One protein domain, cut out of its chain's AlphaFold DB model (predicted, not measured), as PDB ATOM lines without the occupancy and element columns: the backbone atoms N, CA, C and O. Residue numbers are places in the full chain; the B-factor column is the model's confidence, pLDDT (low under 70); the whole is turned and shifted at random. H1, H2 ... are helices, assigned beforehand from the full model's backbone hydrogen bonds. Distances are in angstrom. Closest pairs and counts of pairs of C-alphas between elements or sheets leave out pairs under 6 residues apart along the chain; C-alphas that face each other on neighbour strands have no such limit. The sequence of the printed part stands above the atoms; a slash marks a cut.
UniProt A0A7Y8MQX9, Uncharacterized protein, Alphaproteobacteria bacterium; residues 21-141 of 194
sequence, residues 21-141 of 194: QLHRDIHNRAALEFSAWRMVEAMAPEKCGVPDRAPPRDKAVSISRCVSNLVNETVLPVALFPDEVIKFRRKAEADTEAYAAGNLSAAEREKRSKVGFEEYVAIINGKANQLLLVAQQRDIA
ATOM      1  N   GLN A  21       8.468   8.799  -9.945       77.69
ATOM      2  CA  GLN A  21       9.824   8.582  -9.457       77.69
ATOM      3  C   GLN A  21      10.213   7.108  -9.569       77.69
ATOM      4  O   GLN A  21      11.249   6.809 -10.153       77.69
ATOM      5  N   LEU A  22       9.342   6.191  -9.133       78.62
ATOM      6  CA  LEU A  22       9.571   4.754  -9.281       78.62
ATOM      7  C   LEU A  22       9.734   4.348 -10.753       78.62
ATOM      8  O   LEU A  22      10.583   3.522 -11.071       78.62
ATOM      9  N   HIS A  23       8.951   4.939 -11.658       79.00
ATOM     10  CA  HIS A  23       9.079   4.702 -13.094       79.00
ATOM     11  C   HIS A  23      10.449   5.110 -13.631       79.00
ATOM     12  O   HIS A  23      11.093   4.318 -14.321       79.00
ATOM     13  N   ARG A  24      10.927   6.305 -13.266       82.69
ATOM     14  CA  ARG A  24      12.277   6.760 -13.626       82.69
ATOM     15  C   ARG A  24      13.354   5.850 -13.042       82.69
ATOM     16  O   ARG A  24      14.266   5.464 -13.767       82.69
ATOM     17  N   ASP A  25      13.229   5.461 -11.777       86.44
ATOM     18  CA  ASP A  25      14.217   4.621 -11.096       86.44
ATOM     19  C   ASP A  25      14.300   3.217 -11.717       86.44
ATOM     20  O   ASP A  25      15.397   2.723 -11.987       86.44
ATOM     21  N   ILE A  26      13.152   2.598 -12.021       87.50
ATOM     22  CA  ILE A  26      13.083   1.304 -12.717       87.50
ATOM     23  C   ILE A  26      13.715   1.405 -14.107       87.50
ATOM     24  O   ILE A  26      14.542   0.564 -14.454       87.50
ATOM     25  N   HIS A  27      13.368   2.433 -14.888       84.81
ATOM     26  CA  HIS A  27      13.904   2.610 -16.237       84.81
ATOM     27  C   HIS A  27      15.421   2.833 -16.223       84.81
ATOM     28  O   HIS A  27      16.154   2.198 -16.980       84.81
ATOM     29  N   ASN A  28      15.911   3.697 -15.329       88.06
ATOM     30  CA  ASN A  28      17.339   3.964 -15.178       88.06
ATOM     31  C   ASN A  28      18.103   2.695 -14.801       88.06
ATOM     32  O   ASN A  28      19.138   2.392 -15.390       88.06
ATOM     33  N   ARG A  29      17.581   1.920 -13.848       88.94
ATOM     34  CA  ARG A  29      18.244   0.700 -13.388       88.94
ATOM     35  C   ARG A  29      18.203  -0.415 -14.433       88.94
ATOM     36  O   ARG A  29      19.210  -1.086 -14.621       88.94
ATOM     37  N   ALA A  30      17.103  -0.553 -15.173       89.12
ATOM     38  CA  ALA A  30      17.023  -1.461 -16.318       89.12
ATOM     39  C   ALA A  30      18.027  -1.083 -17.423       89.12
ATOM     40  O   ALA A  30      18.703  -1.954 -17.967       89.12
ATOM     41  N   ALA A  31      18.181   0.214 -17.718       89.00
ATOM     42  CA  ALA A  31      19.167   0.693 -18.684       89.00
ATOM     43  C   ALA A  31      20.612   0.417 -18.230       89.00
ATOM     44  O   ALA A  31      21.437  -0.017 -19.037       89.00
ATOM     45  N   LEU A  32      20.916   0.620 -16.942       94.06
ATOM     46  CA  LEU A  32      22.221   0.287 -16.361       94.06
ATOM     47  C   LEU A  32      22.513  -1.212 -16.442       94.06
ATOM     48  O   LEU A  32      23.604  -1.597 -16.856       94.06
ATOM     49  N   GLU A  33      21.544  -2.056 -16.094       94.94
ATOM     50  CA  GLU A  33      21.696  -3.506 -16.178       94.94
ATOM     51  C   GLU A  33      21.919  -3.974 -17.623       94.94
ATOM     52  O   GLU A  33      22.833  -4.753 -17.885       94.94
ATOM     53  N   PHE A  34      21.146  -3.457 -18.583       93.69
ATOM     54  CA  PHE A  34      21.332  -3.785 -19.997       93.69
ATOM     55  C   PHE A  34      22.709  -3.344 -20.513       93.69
ATOM     56  O   PHE A  34      23.383  -4.092 -21.221       93.69
ATOM     57  N   SER A  35      23.163  -2.153 -20.118       95.44
ATOM     58  CA  SER A  35      24.517  -1.680 -20.418       95.44
ATOM     59  C   SER A  35      25.585  -2.609 -19.829       95.44
ATOM     60  O   SER A  35      26.525  -2.991 -20.525       95.44
ATOM     61  N   ALA A  36      25.412  -3.056 -18.583       96.38
ATOM     62  CA  ALA A  36      26.322  -3.992 -17.931       96.38
ATOM     63  C   ALA A  36      26.384  -5.354 -18.646       96.38
ATOM     64  O   ALA A  36      27.472  -5.903 -18.814       96.38
ATOM     65  N   TRP A  37      25.253  -5.878 -19.129       96.25
ATOM     66  CA  TRP A  37      25.235  -7.092 -19.952       96.25
ATOM     67  C   TRP A  37      26.036  -6.922 -21.245       96.25
ATOM     68  O   TRP A  37      26.853  -7.783 -21.572       96.25
ATOM     69  N   ARG A  38      25.884  -5.784 -21.934       96.88
ATOM     70  CA  ARG A  38      26.683  -5.464 -23.129       96.88
ATOM     71  C   ARG A  38      28.175  -5.344 -22.824       96.88
ATOM     72  O   ARG A  38      28.999  -5.740 -23.642       96.88
ATOM     73  N   MET A  39      28.539  -4.817 -21.654       96.88
ATOM     74  CA  MET A  39      29.937  -4.786 -21.218       96.88
ATOM     75  C   MET A  39      30.488  -6.197 -21.004       96.88
ATOM     76  O   MET A  39      31.604  -6.475 -21.432       96.88
ATOM     77  N   VAL A  40      29.723  -7.100 -20.382       96.88
ATOM     78  CA  VAL A  40      30.134  -8.507 -20.233       96.88
ATOM     79  C   VAL A  40      30.317  -9.165 -21.599       96.88
ATOM     80  O   VAL A  40      31.343  -9.804 -21.814       96.88
ATOM     81  N   GLU A  41      29.376  -8.978 -22.525       95.12
ATOM     82  CA  GLU A  41      29.463  -9.500 -23.895       95.12
ATOM     83  C   GLU A  41      30.725  -9.006 -24.617       95.12
ATOM     84  O   GLU A  41      31.431  -9.802 -25.231       95.12
ATOM     85  N   ALA A  42      31.065  -7.722 -24.475       96.06
ATOM     86  CA  ALA A  42      32.270  -7.143 -25.065       96.06
ATOM     87  C   ALA A  42      33.572  -7.635 -24.402       96.06
ATOM     88  O   ALA A  42      34.573  -7.835 -25.085       96.06
ATOM     89  N   MET A  43      33.579  -7.836 -23.081       96.38
ATOM     90  CA  MET A  43      34.768  -8.270 -22.334       96.38
ATOM     91  C   MET A  43      35.036  -9.774 -22.434       96.38
ATOM     92  O   MET A  43      36.178 -10.205 -22.279       96.38
ATOM     93  N   ALA A  44      34.001 -10.593 -22.618       95.75
ATOM     94  CA  ALA A  44      34.102 -12.042 -22.497       95.75
ATOM     95  C   ALA A  44      35.053 -12.710 -23.519       95.75
ATOM     96  O   ALA A  44      35.786 -13.615 -23.105       95.75
ATOM     97  N   PRO A  45      35.124 -12.295 -24.800       96.06
ATOM     98  CA  PRO A  45      36.098 -12.847 -25.744       96.06
ATOM     99  C   PRO A  45      37.546 -12.627 -25.294       96.06
ATOM    100  O   PRO A  45      38.332 -13.570 -25.271       96.06
ATOM    101  N   GLU A  46      37.879 -11.411 -24.853       96.25
ATOM    102  CA  GLU A  46      39.234 -11.045 -24.428       96.25
ATOM    103  C   GLU A  46      39.597 -11.650 -23.063       96.25
ATOM    104  O   GLU A  46      40.649 -12.267 -22.909       96.25
ATOM    105  N   LYS A  47      38.717 -11.513 -22.063       96.75
ATOM    106  CA  LYS A  47      39.008 -11.917 -20.678       96.75
ATOM    107  C   LYS A  47      38.817 -13.406 -20.415       96.75
ATOM    108  O   LYS A  47      39.489 -13.958 -19.548       96.75
ATOM    109  N   CYS A  48      37.887 -14.045 -21.119       96.56
ATOM    110  CA  CYS A  48      37.508 -15.434 -20.869       96.56
ATOM    111  C   CYS A  48      37.801 -16.366 -22.046       96.56
ATOM    112  O   CYS A  48      37.562 -17.566 -21.922       96.56
ATOM    113  N   GLY A  49      38.300 -15.853 -23.176       93.62
ATOM    114  CA  GLY A  49      38.549 -16.662 -24.366       93.62
ATOM    115  C   GLY A  49      37.267 -17.247 -24.958       93.62
ATOM    116  O   GLY A  49      37.285 -18.380 -25.445       93.62
ATOM    117  N   VAL A  50      36.142 -16.523 -24.863       92.00
ATOM    118  CA  VAL A  50      34.885 -16.935 -25.505       92.00
ATOM    119  C   VAL A  50      35.095 -16.947 -27.023       92.00
ATOM    120  O   VAL A  50      35.405 -15.899 -27.586       92.00
ATOM    121  N   PRO A  51      34.954 -18.104 -27.696       86.12
ATOM    122  CA  PRO A  51      35.085 -18.171 -29.143       86.12
ATOM    123  C   PRO A  51      33.802 -17.700 -29.840       86.12
ATOM    124  O   PRO A  51      32.718 -17.769 -29.267       86.12
ATOM    125  N   ASP A  52      33.906 -17.360 -31.128       85.12
ATOM    126  CA  ASP A  52      32.752 -17.050 -31.997       85.12
ATOM    127  C   ASP A  52      31.787 -18.238 -32.183       85.12
ATOM    128  O   ASP A  52      30.686 -18.100 -32.710       85.12
ATOM    129  N   ARG A  53      32.223 -19.444 -31.804       84.56
ATOM    130  CA  ARG A  53      31.460 -20.697 -31.865       84.56
ATOM    131  C   ARG A  53      31.455 -21.367 -30.499       84.56
ATOM    132  O   ARG A  53      32.179 -20.966 -29.594       84.56
ATOM    133  N   ALA A  54      30.683 -22.445 -30.362       85.75
ATOM    134  CA  ALA A  54      30.673 -23.234 -29.135       85.75
ATOM    135  C   ALA A  54      32.105 -23.643 -28.715       85.75
ATOM    136  O   ALA A  54      32.845 -24.199 -29.534       85.75
ATOM    137  N   PRO A  55      32.507 -23.384 -27.456       90.44
ATOM    138  CA  PRO A  55      33.841 -23.720 -26.985       90.44
ATOM    139  C   PRO A  55      34.041 -25.238 -26.932       90.44
ATOM    140  O   PRO A  55      33.068 -25.965 -26.725       90.44
ATOM    141  N   PRO A  56      35.288 -25.729 -27.030       93.88
ATOM    142  CA  PRO A  56      35.613 -27.123 -26.740       93.88
ATOM    143  C   PRO A  56      35.031 -27.574 -25.391       93.88
ATOM    144  O   PRO A  56      35.028 -26.806 -24.423       93.88
ATOM    145  N   ARG A  57      34.519 -28.811 -25.317       95.38
ATOM    146  CA  ARG A  57      33.805 -29.330 -24.130       95.38
ATOM    147  C   ARG A  57      34.656 -29.276 -22.857       95.38
ATOM    148  O   ARG A  57      34.148 -28.886 -21.810       95.38
ATOM    149  N   ASP A  58      35.943 -29.590 -22.967       96.00
ATOM    150  CA  ASP A  58      36.937 -29.549 -21.886       96.00
ATOM    151  C   ASP A  58      37.178 -28.133 -21.333       96.00
ATOM    152  O   ASP A  58      37.512 -27.972 -20.160       96.00
ATOM    153  N   LYS A  59      36.947 -27.096 -22.147       96.31
ATOM    154  CA  LYS A  59      37.080 -25.681 -21.757       96.31
ATOM    155  C   LYS A  59      35.751 -25.011 -21.420       96.31
ATOM    156  O   LYS A  59      35.734 -23.897 -20.903       96.31
ATOM    157  N   ALA A  60      34.621 -25.656 -21.698       95.81
ATOM    158  CA  ALA A  60      33.313 -25.018 -21.595       95.81
ATOM    159  C   ALA A  60      33.000 -24.531 -20.169       95.81
ATOM    160  O   ALA A  60      32.541 -23.401 -19.998       95.81
ATOM    161  N   VAL A  61      33.297 -25.347 -19.150       97.19
ATOM    162  CA  VAL A  61      33.039 -25.009 -17.739       97.19
ATOM    163  C   VAL A  61      33.948 -23.880 -17.251       97.19
ATOM    164  O   VAL A  61      33.472 -22.972 -16.575       97.19
ATOM    165  N   SER A  62      35.241 -23.890 -17.596       97.56
ATOM    166  CA  SER A  62      36.167 -22.830 -17.169       97.56
ATOM    167  C   SER A  62      35.818 -21.483 -17.805       97.56
ATOM    168  O   SER A  62      35.767 -20.475 -17.099       97.56
ATOM    169  N   ILE A  63      35.476 -21.476 -19.098       96.62
ATOM    170  CA  ILE A  63      34.992 -20.283 -19.806       96.62
ATOM    171  C   ILE A  63      33.691 -19.780 -19.168       96.62
ATOM    172  O   ILE A  63      33.576 -18.597 -18.858       96.62
ATOM    173  N   SER A  64      32.726 -20.670 -18.909       96.12
ATOM    174  CA  SER A  64      31.453 -20.287 -18.287       96.12
ATOM    175  C   SER A  64      31.636 -19.706 -16.887       96.12
ATOM    176  O   SER A  64      31.033 -18.677 -16.595       96.12
ATOM    177  N   ARG A  65      32.515 -20.275 -16.052       97.06
ATOM    178  CA  ARG A  65      32.841 -19.711 -14.732       97.06
ATOM    179  C   ARG A  65      33.476 -18.326 -14.835       97.06
ATOM    180  O   ARG A  65      33.104 -17.442 -14.072       97.06
ATOM    181  N   CYS A  66      34.381 -18.118 -15.791       98.06
ATOM    182  CA  CYS A  66      34.968 -16.800 -16.035       98.06
ATOM    183  C   CYS A  66      33.896 -15.766 -16.414       98.06
ATOM    184  O   CYS A  66      33.810 -14.714 -15.783       98.06
ATOM    185  N   VAL A  67      33.016 -16.087 -17.369       97.19
ATOM    186  CA  VAL A  67      31.902 -15.201 -17.748       97.19
ATOM    187  C   VAL A  67      30.981 -14.952 -16.552       97.19
ATOM    188  O   VAL A  67      30.583 -13.820 -16.300       97.19
ATOM    189  N   SER A  68      30.696 -15.983 -15.761       96.69
ATOM    190  CA  SER A  68      29.883 -15.885 -14.551       96.69
ATOM    191  C   SER A  68      30.477 -14.912 -13.518       96.69
ATOM    192  O   SER A  68      29.733 -14.159 -12.886       96.69
ATOM    193  N   ASN A  69      31.807 -14.857 -13.397       97.69
ATOM    194  CA  ASN A  69      32.503 -13.867 -12.572       97.69
ATOM    195  C   ASN A  69      32.372 -12.451 -13.137       97.69
ATOM    196  O   ASN A  69      32.042 -11.540 -12.383       97.69
ATOM    197  N   LEU A  70      32.509 -12.264 -14.455       97.94
ATOM    198  CA  LEU A  70      32.260 -10.956 -15.077       97.94
ATOM    199  C   LEU A  70      30.831 -10.465 -14.813       97.94
ATOM    200  O   LEU A  70      30.628  -9.285 -14.525       97.94
ATOM    201  N   VAL A  71      29.838 -11.360 -14.851       97.81
ATOM    202  CA  VAL A  71      28.448 -11.014 -14.520       97.81
ATOM    203  C   VAL A  71      28.306 -10.618 -13.043       97.81
ATOM    204  O   VAL A  71      27.603  -9.653 -12.749       97.81
ATOM    205  N   ASN A  72      28.990 -11.297 -12.113       97.31
ATOM    206  CA  ASN A  72      29.008 -10.897 -10.697       97.31
ATOM    207  C   ASN A  72      29.604  -9.507 -10.482       97.31
ATOM    208  O   ASN A  72      29.094  -8.746  -9.667       97.31
ATOM    209  N   GLU A  73      30.690  -9.200 -11.183       97.25
ATOM    210  CA  GLU A  73      31.421  -7.943 -11.024       97.25
ATOM    211  C   GLU A  73      30.710  -6.773 -11.711       97.25
ATOM    212  O   GLU A  73      30.786  -5.644 -11.233       97.25
ATOM    213  N   THR A  74      30.004  -7.038 -12.814       97.12
ATOM    214  CA  THR A  74      29.492  -5.984 -13.704       97.12
ATOM    215  C   THR A  74      27.977  -5.830 -13.628       97.12
ATOM    216  O   THR A  74      27.477  -4.719 -13.491       97.12
ATOM    217  N   VAL A  75      27.224  -6.932 -13.713       97.38
ATOM    218  CA  VAL A  75      25.754  -6.901 -13.834       97.38
ATOM    219  C   VAL A  75      25.089  -6.919 -12.466       97.38
ATOM    220  O   VAL A  75      24.201  -6.114 -12.197       97.38
ATOM    221  N   LEU A  76      25.509  -7.829 -11.584       95.50
ATOM    222  CA  LEU A  76      24.854  -8.037 -10.291       95.50
ATOM    223  C   LEU A  76      24.752  -6.763  -9.421       95.50
ATOM    224  O   LEU A  76      23.695  -6.571  -8.817       95.50
ATOM    225  N   PRO A  77      25.756  -5.857  -9.379       96.88
ATOM    226  CA  PRO A  77      25.672  -4.626  -8.588       96.88
ATOM    227  C   PRO A  77      24.586  -3.657  -9.066       96.88
ATOM    228  O   PRO A  77      24.045  -2.889  -8.270       96.88
ATOM    229  N   VAL A  78      24.250  -3.691 -10.358       95.50
ATOM    230  CA  VAL A  78      23.277  -2.779 -10.978       95.50
ATOM    231  C   VAL A  78      21.945  -3.450 -11.308       95.50
ATOM    232  O   VAL A  78      21.003  -2.758 -11.684       95.50
ATOM    233  N   ALA A  79      21.839  -4.766 -11.114       94.75
ATOM    234  CA  ALA A  79      20.667  -5.545 -11.482       94.75
ATOM    235  C   ALA A  79      19.390  -5.040 -10.800       94.75
ATOM    236  O   ALA A  79      19.349  -4.846  -9.581       94.75
ATOM    237  N   LEU A  80      18.321  -4.878 -11.578       92.69
ATOM    238  CA  LEU A  80      17.008  -4.486 -11.077       92.69
ATOM    239  C   LEU A  80      16.450  -5.562 -10.136       92.69
ATOM    240  O   LEU A  80      15.931  -5.235  -9.067       92.69
ATOM    241  N   PHE A  81      16.636  -6.837 -10.497       95.12
ATOM    242  CA  PHE A  81      16.271  -8.001  -9.685       95.12
ATOM    243  C   PHE A  81      17.446  -8.997  -9.587       95.12
ATOM    244  O   PHE A  81      17.502  -9.958 -10.359       95.12
ATOM    245  N   PRO A  82      18.375  -8.815  -8.625       95.56
ATOM    246  CA  PRO A  82      19.591  -9.632  -8.503       95.56
ATOM    247  C   PRO A  82      19.343 -11.147  -8.432       95.56
ATOM    248  O   PRO A  82      20.085 -11.929  -9.026       95.56
ATOM    249  N   ASP A  83      18.269 -11.578  -7.767       96.69
ATOM    250  CA  ASP A  83      17.924 -13.000  -7.654       96.69
ATOM    251  C   ASP A  83      17.628 -13.653  -9.010       96.69
ATOM    252  O   ASP A  83      17.923 -14.831  -9.209       96.69
ATOM    253  N   GLU A  84      17.062 -12.903  -9.958       97.00
ATOM    254  CA  GLU A  84      16.779 -13.423 -11.299       97.00
ATOM    255  C   GLU A  84      18.063 -13.553 -12.126       97.00
ATOM    256  O   GLU A  84      18.215 -14.540 -12.847       97.00
ATOM    257  N   VAL A  85      19.040 -12.655 -11.941       96.75
ATOM    258  CA  VAL A  85      20.390 -12.804 -12.523       96.75
ATOM    259  C   VAL A  85      21.054 -14.078 -12.000       96.75
ATOM    260  O   VAL A  85      21.624 -14.851 -12.771       96.75
ATOM    261  N   ILE A  86      20.967 -14.329 -10.690       96.75
ATOM    262  CA  ILE A  86      21.542 -15.527 -10.060       96.75
ATOM    263  C   ILE A  86      20.879 -16.798 -10.605       96.75
ATOM    264  O   ILE A  86      21.580 -17.755 -10.941       96.75
ATOM    265  N   LYS A  87      19.546 -16.824 -10.723       96.62
ATOM    266  CA  LYS A  87      18.814 -17.971 -11.285       96.62
ATOM    267  C   LYS A  87      19.190 -18.231 -12.741       96.62
ATOM    268  O   LYS A  87      19.488 -19.375 -13.084       96.62
ATOM    269  N   PHE A  88      19.218 -17.186 -13.570       96.00
ATOM    270  CA  PHE A  88      19.620 -17.284 -14.972       96.00
ATOM    271  C   PHE A  88      21.034 -17.866 -15.105       96.00
ATOM    272  O   PHE A  88      21.235 -18.847 -15.821       96.00
ATOM    273  N   ARG A  89      21.998 -17.337 -14.341       95.62
ATOM    274  CA  ARG A  89      23.383 -17.829 -14.346       95.62
ATOM    275  C   ARG A  89      23.492 -19.295 -13.955       95.62
ATOM    276  O   ARG A  89      24.156 -20.046 -14.656       95.62
ATOM    277  N   ARG A  90      22.813 -19.720 -12.886       96.12
ATOM    278  CA  ARG A  90      22.821 -21.129 -12.458       96.12
ATOM    279  C   ARG A  90      22.271 -22.061 -13.537       96.12
ATOM    280  O   ARG A  90      22.822 -23.137 -13.742       96.12
ATOM    281  N   LYS A  91      21.214 -21.649 -14.247       96.06
ATOM    282  CA  LYS A  91      20.670 -22.409 -15.386       96.06
ATOM    283  C   LYS A  91      21.700 -22.512 -16.518       96.06
ATOM    284  O   LYS A  91      21.949 -23.608 -17.008       96.06
ATOM    285  N   ALA A  92      22.355 -21.404 -16.870       94.25
ATOM    286  CA  ALA A  92      23.392 -21.377 -17.904       94.25
ATOM    287  C   ALA A  92      24.644 -22.205 -17.538       94.25
ATOM    288  O   ALA A  92      25.241 -22.849 -18.406       94.25
ATOM    289  N   GLU A  93      25.036 -22.215 -16.261       95.62
ATOM    290  CA  GLU A  93      26.109 -23.064 -15.731       95.62
ATOM    291  C   GLU A  93      25.733 -24.546 -15.836       95.62
ATOM    292  O   GLU A  93      26.506 -25.322 -16.394       95.62
ATOM    293  N   ALA A  94      24.521 -24.928 -15.419       96.75
ATOM    294  CA  ALA A  94      24.034 -26.305 -15.523       96.75
ATOM    295  C   ALA A  94      23.955 -26.801 -16.982       96.75
ATOM    296  O   ALA A  94      24.390 -27.914 -17.285       96.75
ATOM    297  N   ASP A  95      23.467 -25.973 -17.912       96.31
ATOM    298  CA  ASP A  95      23.462 -26.302 -19.345       96.31
ATOM    299  C   ASP A  95      24.893 -26.438 -19.899       96.31
ATOM    300  O   ASP A  95      25.164 -27.278 -20.764       96.31
ATOM    301  N   THR A  96      25.837 -25.645 -19.384       96.38
ATOM    302  CA  THR A  96      27.251 -25.747 -19.761       96.38
ATOM    303  C   THR A  96      27.900 -27.014 -19.211       96.38
ATOM    304  O   THR A  96      28.662 -27.657 -19.933       96.38
ATOM    305  N   GLU A  97      27.592 -27.415 -17.980       97.44
ATOM    306  CA  GLU A  97      28.048 -28.679 -17.396       97.44
ATOM    307  C   GLU A  97      27.486 -29.881 -18.164       97.44
ATOM    308  O   GLU A  97      28.235 -30.793 -18.516       97.44
ATOM    309  N   ALA A  98      26.201 -29.853 -18.536       97.69
ATOM    310  CA  ALA A  98      25.589 -30.880 -19.379       97.69
ATOM    311  C   ALA A  98      26.251 -30.965 -20.766       97.69
ATOM    312  O   ALA A  98      26.484 -32.060 -21.286       97.69
ATOM    313  N   TYR A  99      26.600 -29.821 -21.362       97.56
ATOM    314  CA  TYR A  99      27.382 -29.776 -22.594       97.56
ATOM    315  C   TYR A  99      28.806 -30.312 -22.400       97.56
ATOM    316  O   TYR A  99      29.273 -31.097 -23.219       97.56
ATOM    317  N   ALA A 100      29.506 -29.959 -21.327       97.31
ATOM    318  CA  ALA A 100      30.840 -30.495 -21.064       97.31
ATOM    319  C   ALA A 100      30.814 -32.025 -20.892       97.31
ATOM    320  O   ALA A 100      31.687 -32.717 -21.410       97.31
ATOM    321  N   ALA A 101      29.767 -32.555 -20.254       97.75
ATOM    322  CA  ALA A 101      29.618 -33.972 -19.929       97.75
ATOM    323  C   ALA A 101      29.215 -34.892 -21.098       97.75
ATOM    324  O   ALA A 101      29.210 -36.105 -20.923       97.75
ATOM    325  N   GLY A 102      28.843 -34.367 -22.270       97.31
ATOM    326  CA  GLY A 102      28.337 -35.207 -23.374       97.31
ATOM    327  C   GLY A 102      26.833 -35.085 -23.616       97.31
ATOM    328  O   GLY A 102      26.382 -35.249 -24.746       97.31
ATOM    329  N   ASN A 103      26.078 -34.725 -22.576       97.75
ATOM    330  CA  ASN A 103      24.615 -34.849 -22.505       97.75
ATOM    331  C   ASN A 103      23.849 -33.808 -23.330       97.75
ATOM    332  O   ASN A 103      22.654 -33.962 -23.572       97.75
ATOM    333  N   LEU A 104      24.531 -32.746 -23.754       96.00
ATOM    334  CA  LEU A 104      23.973 -31.707 -24.607       96.00
ATOM    335  C   LEU A 104      24.833 -31.523 -25.864       96.00
ATOM    336  O   LEU A 104      26.067 -31.599 -25.804       96.00
ATOM    337  N   SER A 105      24.194 -31.268 -27.008       96.69
ATOM    338  CA  SER A 105      24.889 -30.857 -28.232       96.69
ATOM    339  C   SER A 105      25.229 -29.361 -28.185       96.69
ATOM    340  O   SER A 105      24.640 -28.604 -27.415       96.69
ATOM    341  N   ALA A 106      26.174 -28.919 -29.019       94.00
ATOM    342  CA  ALA A 106      26.522 -27.498 -29.120       94.00
ATOM    343  C   ALA A 106      25.321 -26.641 -29.562       94.00
ATOM    344  O   ALA A 106      25.043 -25.617 -28.945       94.00
ATOM    345  N   ALA A 107      24.577 -27.105 -30.572       95.12
ATOM    346  CA  ALA A 107      23.401 -26.409 -31.092       95.12
ATOM    347  C   ALA A 107      22.270 -26.318 -30.055       95.12
ATOM    348  O   ALA A 107      21.632 -25.277 -29.912       95.12
ATOM    349  N   GLU A 108      22.045 -27.388 -29.288       96.06
ATOM    350  CA  GLU A 108      21.042 -27.379 -28.222       96.06
ATOM    351  C   GLU A 108      21.456 -26.440 -27.078       96.06
ATOM    352  O   GLU A 108      20.610 -25.735 -26.532       96.06
ATOM    353  N   ARG A 109      22.756 -26.355 -26.756       94.25
ATOM    354  CA  ARG A 109      23.275 -25.408 -25.752       94.25
ATOM    355  C   ARG A 109      23.009 -23.972 -26.164       94.25
ATOM    356  O   ARG A 109      22.508 -23.187 -25.367       94.25
ATOM    357  N   GLU A 110      23.363 -23.634 -27.398       92.19
ATOM    358  CA  GLU A 110      23.186 -22.294 -27.951       92.19
ATOM    359  C   GLU A 110      21.707 -21.898 -27.955       92.19
ATOM    360  O   GLU A 110      21.342 -20.831 -27.455       92.19
ATOM    361  N   LYS A 111      20.838 -22.809 -28.407       94.88
ATOM    362  CA  LYS A 111      19.386 -22.620 -28.377       94.88
ATOM    363  C   LYS A 111      18.876 -22.363 -26.958       94.88
ATOM    364  O   LYS A 111      18.140 -21.401 -26.750       94.88
ATOM    365  N   ARG A 112      19.267 -23.186 -25.980       95.00
ATOM    366  CA  ARG A 112      18.861 -23.015 -24.574       95.00
ATOM    367  C   ARG A 112      19.390 -21.729 -23.959       95.00
ATOM    368  O   ARG A 112      18.653 -21.076 -23.232       95.00
ATOM    369  N   SER A 113      20.618 -21.335 -24.288       91.50
ATOM    370  CA  SER A 113      21.202 -20.073 -23.834       91.50
ATOM    371  C   SER A 113      20.404 -18.875 -24.350       91.50
ATOM    372  O   SER A 113      20.080 -17.977 -23.574       91.50
ATOM    373  N   LYS A 114      20.041 -18.874 -25.640       92.56
ATOM    374  CA  LYS A 114      19.223 -17.817 -26.244       92.56
ATOM    375  C   LYS A 114      17.837 -17.742 -25.601       92.56
ATOM    376  O   LYS A 114      17.447 -16.682 -25.121       92.56
ATOM    377  N   VAL A 115      17.134 -18.874 -25.535       95.56
ATOM    378  CA  VAL A 115      15.801 -18.951 -24.915       95.56
ATOM    379  C   VAL A 115      15.860 -18.541 -23.444       95.56
ATOM    380  O   VAL A 115      15.020 -17.778 -22.985       95.56
ATOM    381  N   GLY A 116      16.880 -18.980 -22.704       94.06
ATOM    382  CA  GLY A 116      17.059 -18.617 -21.301       94.06
ATOM    383  C   GLY A 116      17.255 -17.115 -21.087       94.06
ATOM    384  O   GLY A 116      16.758 -16.579 -20.098       94.06
ATOM    385  N   PHE A 117      17.941 -16.424 -22.002       93.88
ATOM    386  CA  PHE A 117      18.093 -14.969 -21.932       93.88
ATOM    387  C   PHE A 117      16.786 -14.239 -22.277       93.88
ATOM    388  O   PHE A 117      16.416 -13.283 -21.600       93.88
ATOM    389  N   GLU A 118      16.042 -14.713 -23.278       94.56
ATOM    390  CA  GLU A 118      14.712 -14.181 -23.611       94.56
ATOM    391  C   GLU A 118      13.723 -14.355 -22.442       94.56
ATOM    392  O   GLU A 118      13.031 -13.407 -22.066       94.56
ATOM    393  N   GLU A 119      13.707 -15.532 -21.807       95.00
ATOM    394  CA  GLU A 119      12.930 -15.816 -20.591       95.00
ATOM    395  C   GLU A 119      13.321 -14.882 -19.442       95.00
ATOM    396  O   GLU A 119      12.451 -14.322 -18.771       95.00
ATOM    397  N   TYR A 120      14.624 -14.685 -19.227       94.75
ATOM    398  CA  TYR A 120      15.144 -13.759 -18.226       94.75
ATOM    399  C   TYR A 120      14.603 -12.339 -18.444       94.75
ATOM    400  O   TYR A 120      13.988 -11.766 -17.542       94.75
ATOM    401  N   VAL A 121      14.747 -11.796 -19.657       94.38
ATOM    402  CA  VAL A 121      14.256 -10.453 -20.008       94.38
ATOM    403  C   VAL A 121      12.743 -10.347 -19.794       94.38
ATOM    404  O   VAL A 121      12.266  -9.361 -19.225       94.38
ATOM    405  N   ALA A 122      11.978 -11.368 -20.186       94.31
ATOM    406  CA  ALA A 122      10.533 -11.396 -19.984       94.31
ATOM    407  C   ALA A 122      10.146 -11.350 -18.493       94.31
ATOM    408  O   ALA A 122       9.248 -10.592 -18.116       94.31
ATOM    409  N   ILE A 123      10.843 -12.099 -17.632       94.38
ATOM    410  CA  ILE A 123      10.610 -12.109 -16.178       94.38
ATOM    411  C   ILE A 123      10.903 -10.737 -15.562       94.38
ATOM    412  O   ILE A 123      10.092 -10.231 -14.781       94.38
ATOM    413  N   ILE A 124      12.038 -10.126 -15.910       93.56
ATOM    414  CA  ILE A 124      12.430  -8.802 -15.407       93.56
ATOM    415  C   ILE A 124      11.378  -7.756 -15.794       93.56
ATOM    416  O   ILE A 124      10.892  -7.027 -14.926       93.56
ATOM    417  N   ASN A 125      10.958  -7.738 -17.061       90.12
ATOM    418  CA  ASN A 125       9.925  -6.824 -17.550       90.12
ATOM    419  C   ASN A 125       8.578  -7.046 -16.850       90.12
ATOM    420  O   ASN A 125       7.927  -6.086 -16.440       90.12
ATOM    421  N   GLY A 126       8.169  -8.303 -16.658       91.69
ATOM    422  CA  GLY A 126       6.939  -8.642 -15.943       91.69
ATOM    423  C   GLY A 126       6.936  -8.113 -14.506       91.69
ATOM    424  O   GLY A 126       5.981  -7.458 -14.085       91.69
ATOM    425  N   LYS A 127       8.030  -8.324 -13.767       92.62
ATOM    426  CA  LYS A 127       8.178  -7.829 -12.390       92.62
ATOM    427  C   LYS A 127       8.234  -6.305 -12.314       92.62
ATOM    428  O   LYS A 127       7.607  -5.718 -11.433       92.62
ATOM    429  N   ALA A 128       8.951  -5.660 -13.232       88.69
ATOM    430  CA  ALA A 128       9.014  -4.204 -13.319       88.69
ATOM    431  C   ALA A 128       7.619  -3.602 -13.547       88.69
ATOM    432  O   ALA A 128       7.195  -2.718 -12.803       88.69
ATOM    433  N   ASN A 129       6.863  -4.148 -14.502       87.62
ATOM    434  CA  ASN A 129       5.494  -3.718 -14.782       87.62
ATOM    435  C   ASN A 129       4.566  -3.929 -13.580       87.62
ATOM    436  O   ASN A 129       3.755  -3.057 -13.273       87.62
ATOM    437  N   GLN A 130       4.710  -5.038 -12.851       89.50
ATOM    438  CA  GLN A 130       3.934  -5.279 -11.636       89.50
ATOM    439  C   GLN A 130       4.212  -4.228 -10.549       89.50
ATOM    440  O   GLN A 130       3.270  -3.734  -9.930       89.50
ATOM    441  N   LEU A 131       5.476  -3.844 -10.334       84.44
ATOM    442  CA  LEU A 131       5.824  -2.783  -9.380       84.44
ATOM    443  C   LEU A 131       5.210  -1.436  -9.775       84.44
ATOM    444  O   LEU A 131       4.674  -0.733  -8.917       84.44
ATOM    445  N   LEU A 132       5.241  -1.101 -11.067       82.75
ATOM    446  CA  LEU A 132       4.635   0.125 -11.586       82.75
ATOM    447  C   LEU A 132       3.121   0.145 -11.383       82.75
ATOM    448  O   LEU A 132       2.590   1.150 -10.915       82.75
ATOM    449  N   LEU A 133       2.435  -0.964 -11.665       84.00
ATOM    450  CA  LEU A 133       0.990  -1.084 -11.456       84.00
ATOM    451  C   LEU A 133       0.612  -0.902  -9.982       84.00
ATOM    452  O   LEU A 133      -0.322  -0.164  -9.672       84.00
ATOM    453  N   VAL A 134       1.355  -1.523  -9.060       81.62
ATOM    454  CA  VAL A 134       1.114  -1.370  -7.615       81.62
ATOM    455  C   VAL A 134       1.334   0.076  -7.167       81.62
ATOM    456  O   VAL A 134       0.548   0.597  -6.375       81.62
ATOM    457  N   ALA A 135       2.368   0.749  -7.672       75.31
ATOM    458  CA  ALA A 135       2.615   2.152  -7.349       75.31
ATOM    459  C   ALA A 135       1.522   3.078  -7.899       75.31
ATOM    460  O   ALA A 135       1.017   3.919  -7.162       75.31
ATOM    461  N   GLN A 136       1.082   2.869  -9.143       80.25
ATOM    462  CA  GLN A 136      -0.034   3.618  -9.732       80.25
ATOM    463  C   GLN A 136      -1.330   3.440  -8.934       80.25
ATOM    464  O   GLN A 136      -2.031   4.414  -8.668       80.25
ATOM    465  N   GLN A 137      -1.641   2.214  -8.503       82.62
ATOM    466  CA  GLN A 137      -2.817   1.949  -7.670       82.62
ATOM    467  C   GLN A 137      -2.743   2.657  -6.313       82.62
ATOM    468  O   GLN A 137      -3.756   3.173  -5.841       82.62
ATOM    469  N   ARG A 138      -1.557   2.719  -5.695       74.50
ATOM    470  CA  ARG A 138      -1.347   3.457  -4.440       74.50
ATOM    471  C   ARG A 138      -1.528   4.959  -4.623       74.50
ATOM    472  O   ARG A 138      -2.203   5.568  -3.797       74.50
ATOM    473  N   ASP A 139      -1.006   5.526  -5.706       72.56
ATOM    474  CA  ASP A 139      -1.166   6.951  -6.016       72.56
ATOM    475  C   ASP A 139      -2.644   7.306  -6.265       72.56
ATOM    476  O   ASP A 139      -3.140   8.301  -5.734       72.56
ATOM    477  N   ILE A 140      -3.391   6.455  -6.982       77.56
ATOM    478  CA  ILE A 140      -4.841   6.627  -7.183       77.56
ATOM    479  C   ILE A 140      -5.598   6.546  -5.851       77.56
ATOM    480  O   ILE A 140      -6.426   7.409  -5.556       77.56
ATOM    481  N   ALA A 141      -5.322   5.525  -5.034       75.94
ATOM    482  CA  ALA A 141      -5.988   5.343  -3.745       75.94
ATOM    483  C   ALA A 141      -5.730   6.529  -2.805       75.94
ATOM    484  O   ALA A 141      -6.650   7.015  -2.147       75.94
TER     485      ALA A 141
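Overview. This is residues 21 to 141 of the 194 residues of an uncharacterized protein of Alphaproteobacteria bacterium (UniProt A0A7Y8MQX9). What shape? Four helices, each against the one before, make an up-and-down bundle, a rod with H1 and H4 reaching past H2 and H3. How large? The printed part has 121 residues, class all helix, and is only just loose, close to compact; the radius of gyration of the C-alphas is 16.7 A, spans 58 by 27 by 19 A.

Along the chain. Where is H1? Residues 21 to 48 run 38.4 A from C-alpha 21, (9.824, 8.582, -9.457), with a kink of 36 degrees near residue 42. What follows? H2 is residues 57 to 74, H3 82 to 100 and H4 106 to 141, 52.7 A, ending at C-alpha (-5.988, 5.343, -3.745).

Arrangement. What touches? Successive helices form hairpins; the closest C-alphas of H2 and H3, Arg 57 and Ala 100, are 4.4 A apart. H1 touches H4 with residues 22 to 26 alone. Backbone? Every O i to N i+4 pair of H3 and H4 is within hydrogen-bond range.

Size, cuts and confidence. Any cut? The printed part has none. Low pLDDT? No printed residue is under 70.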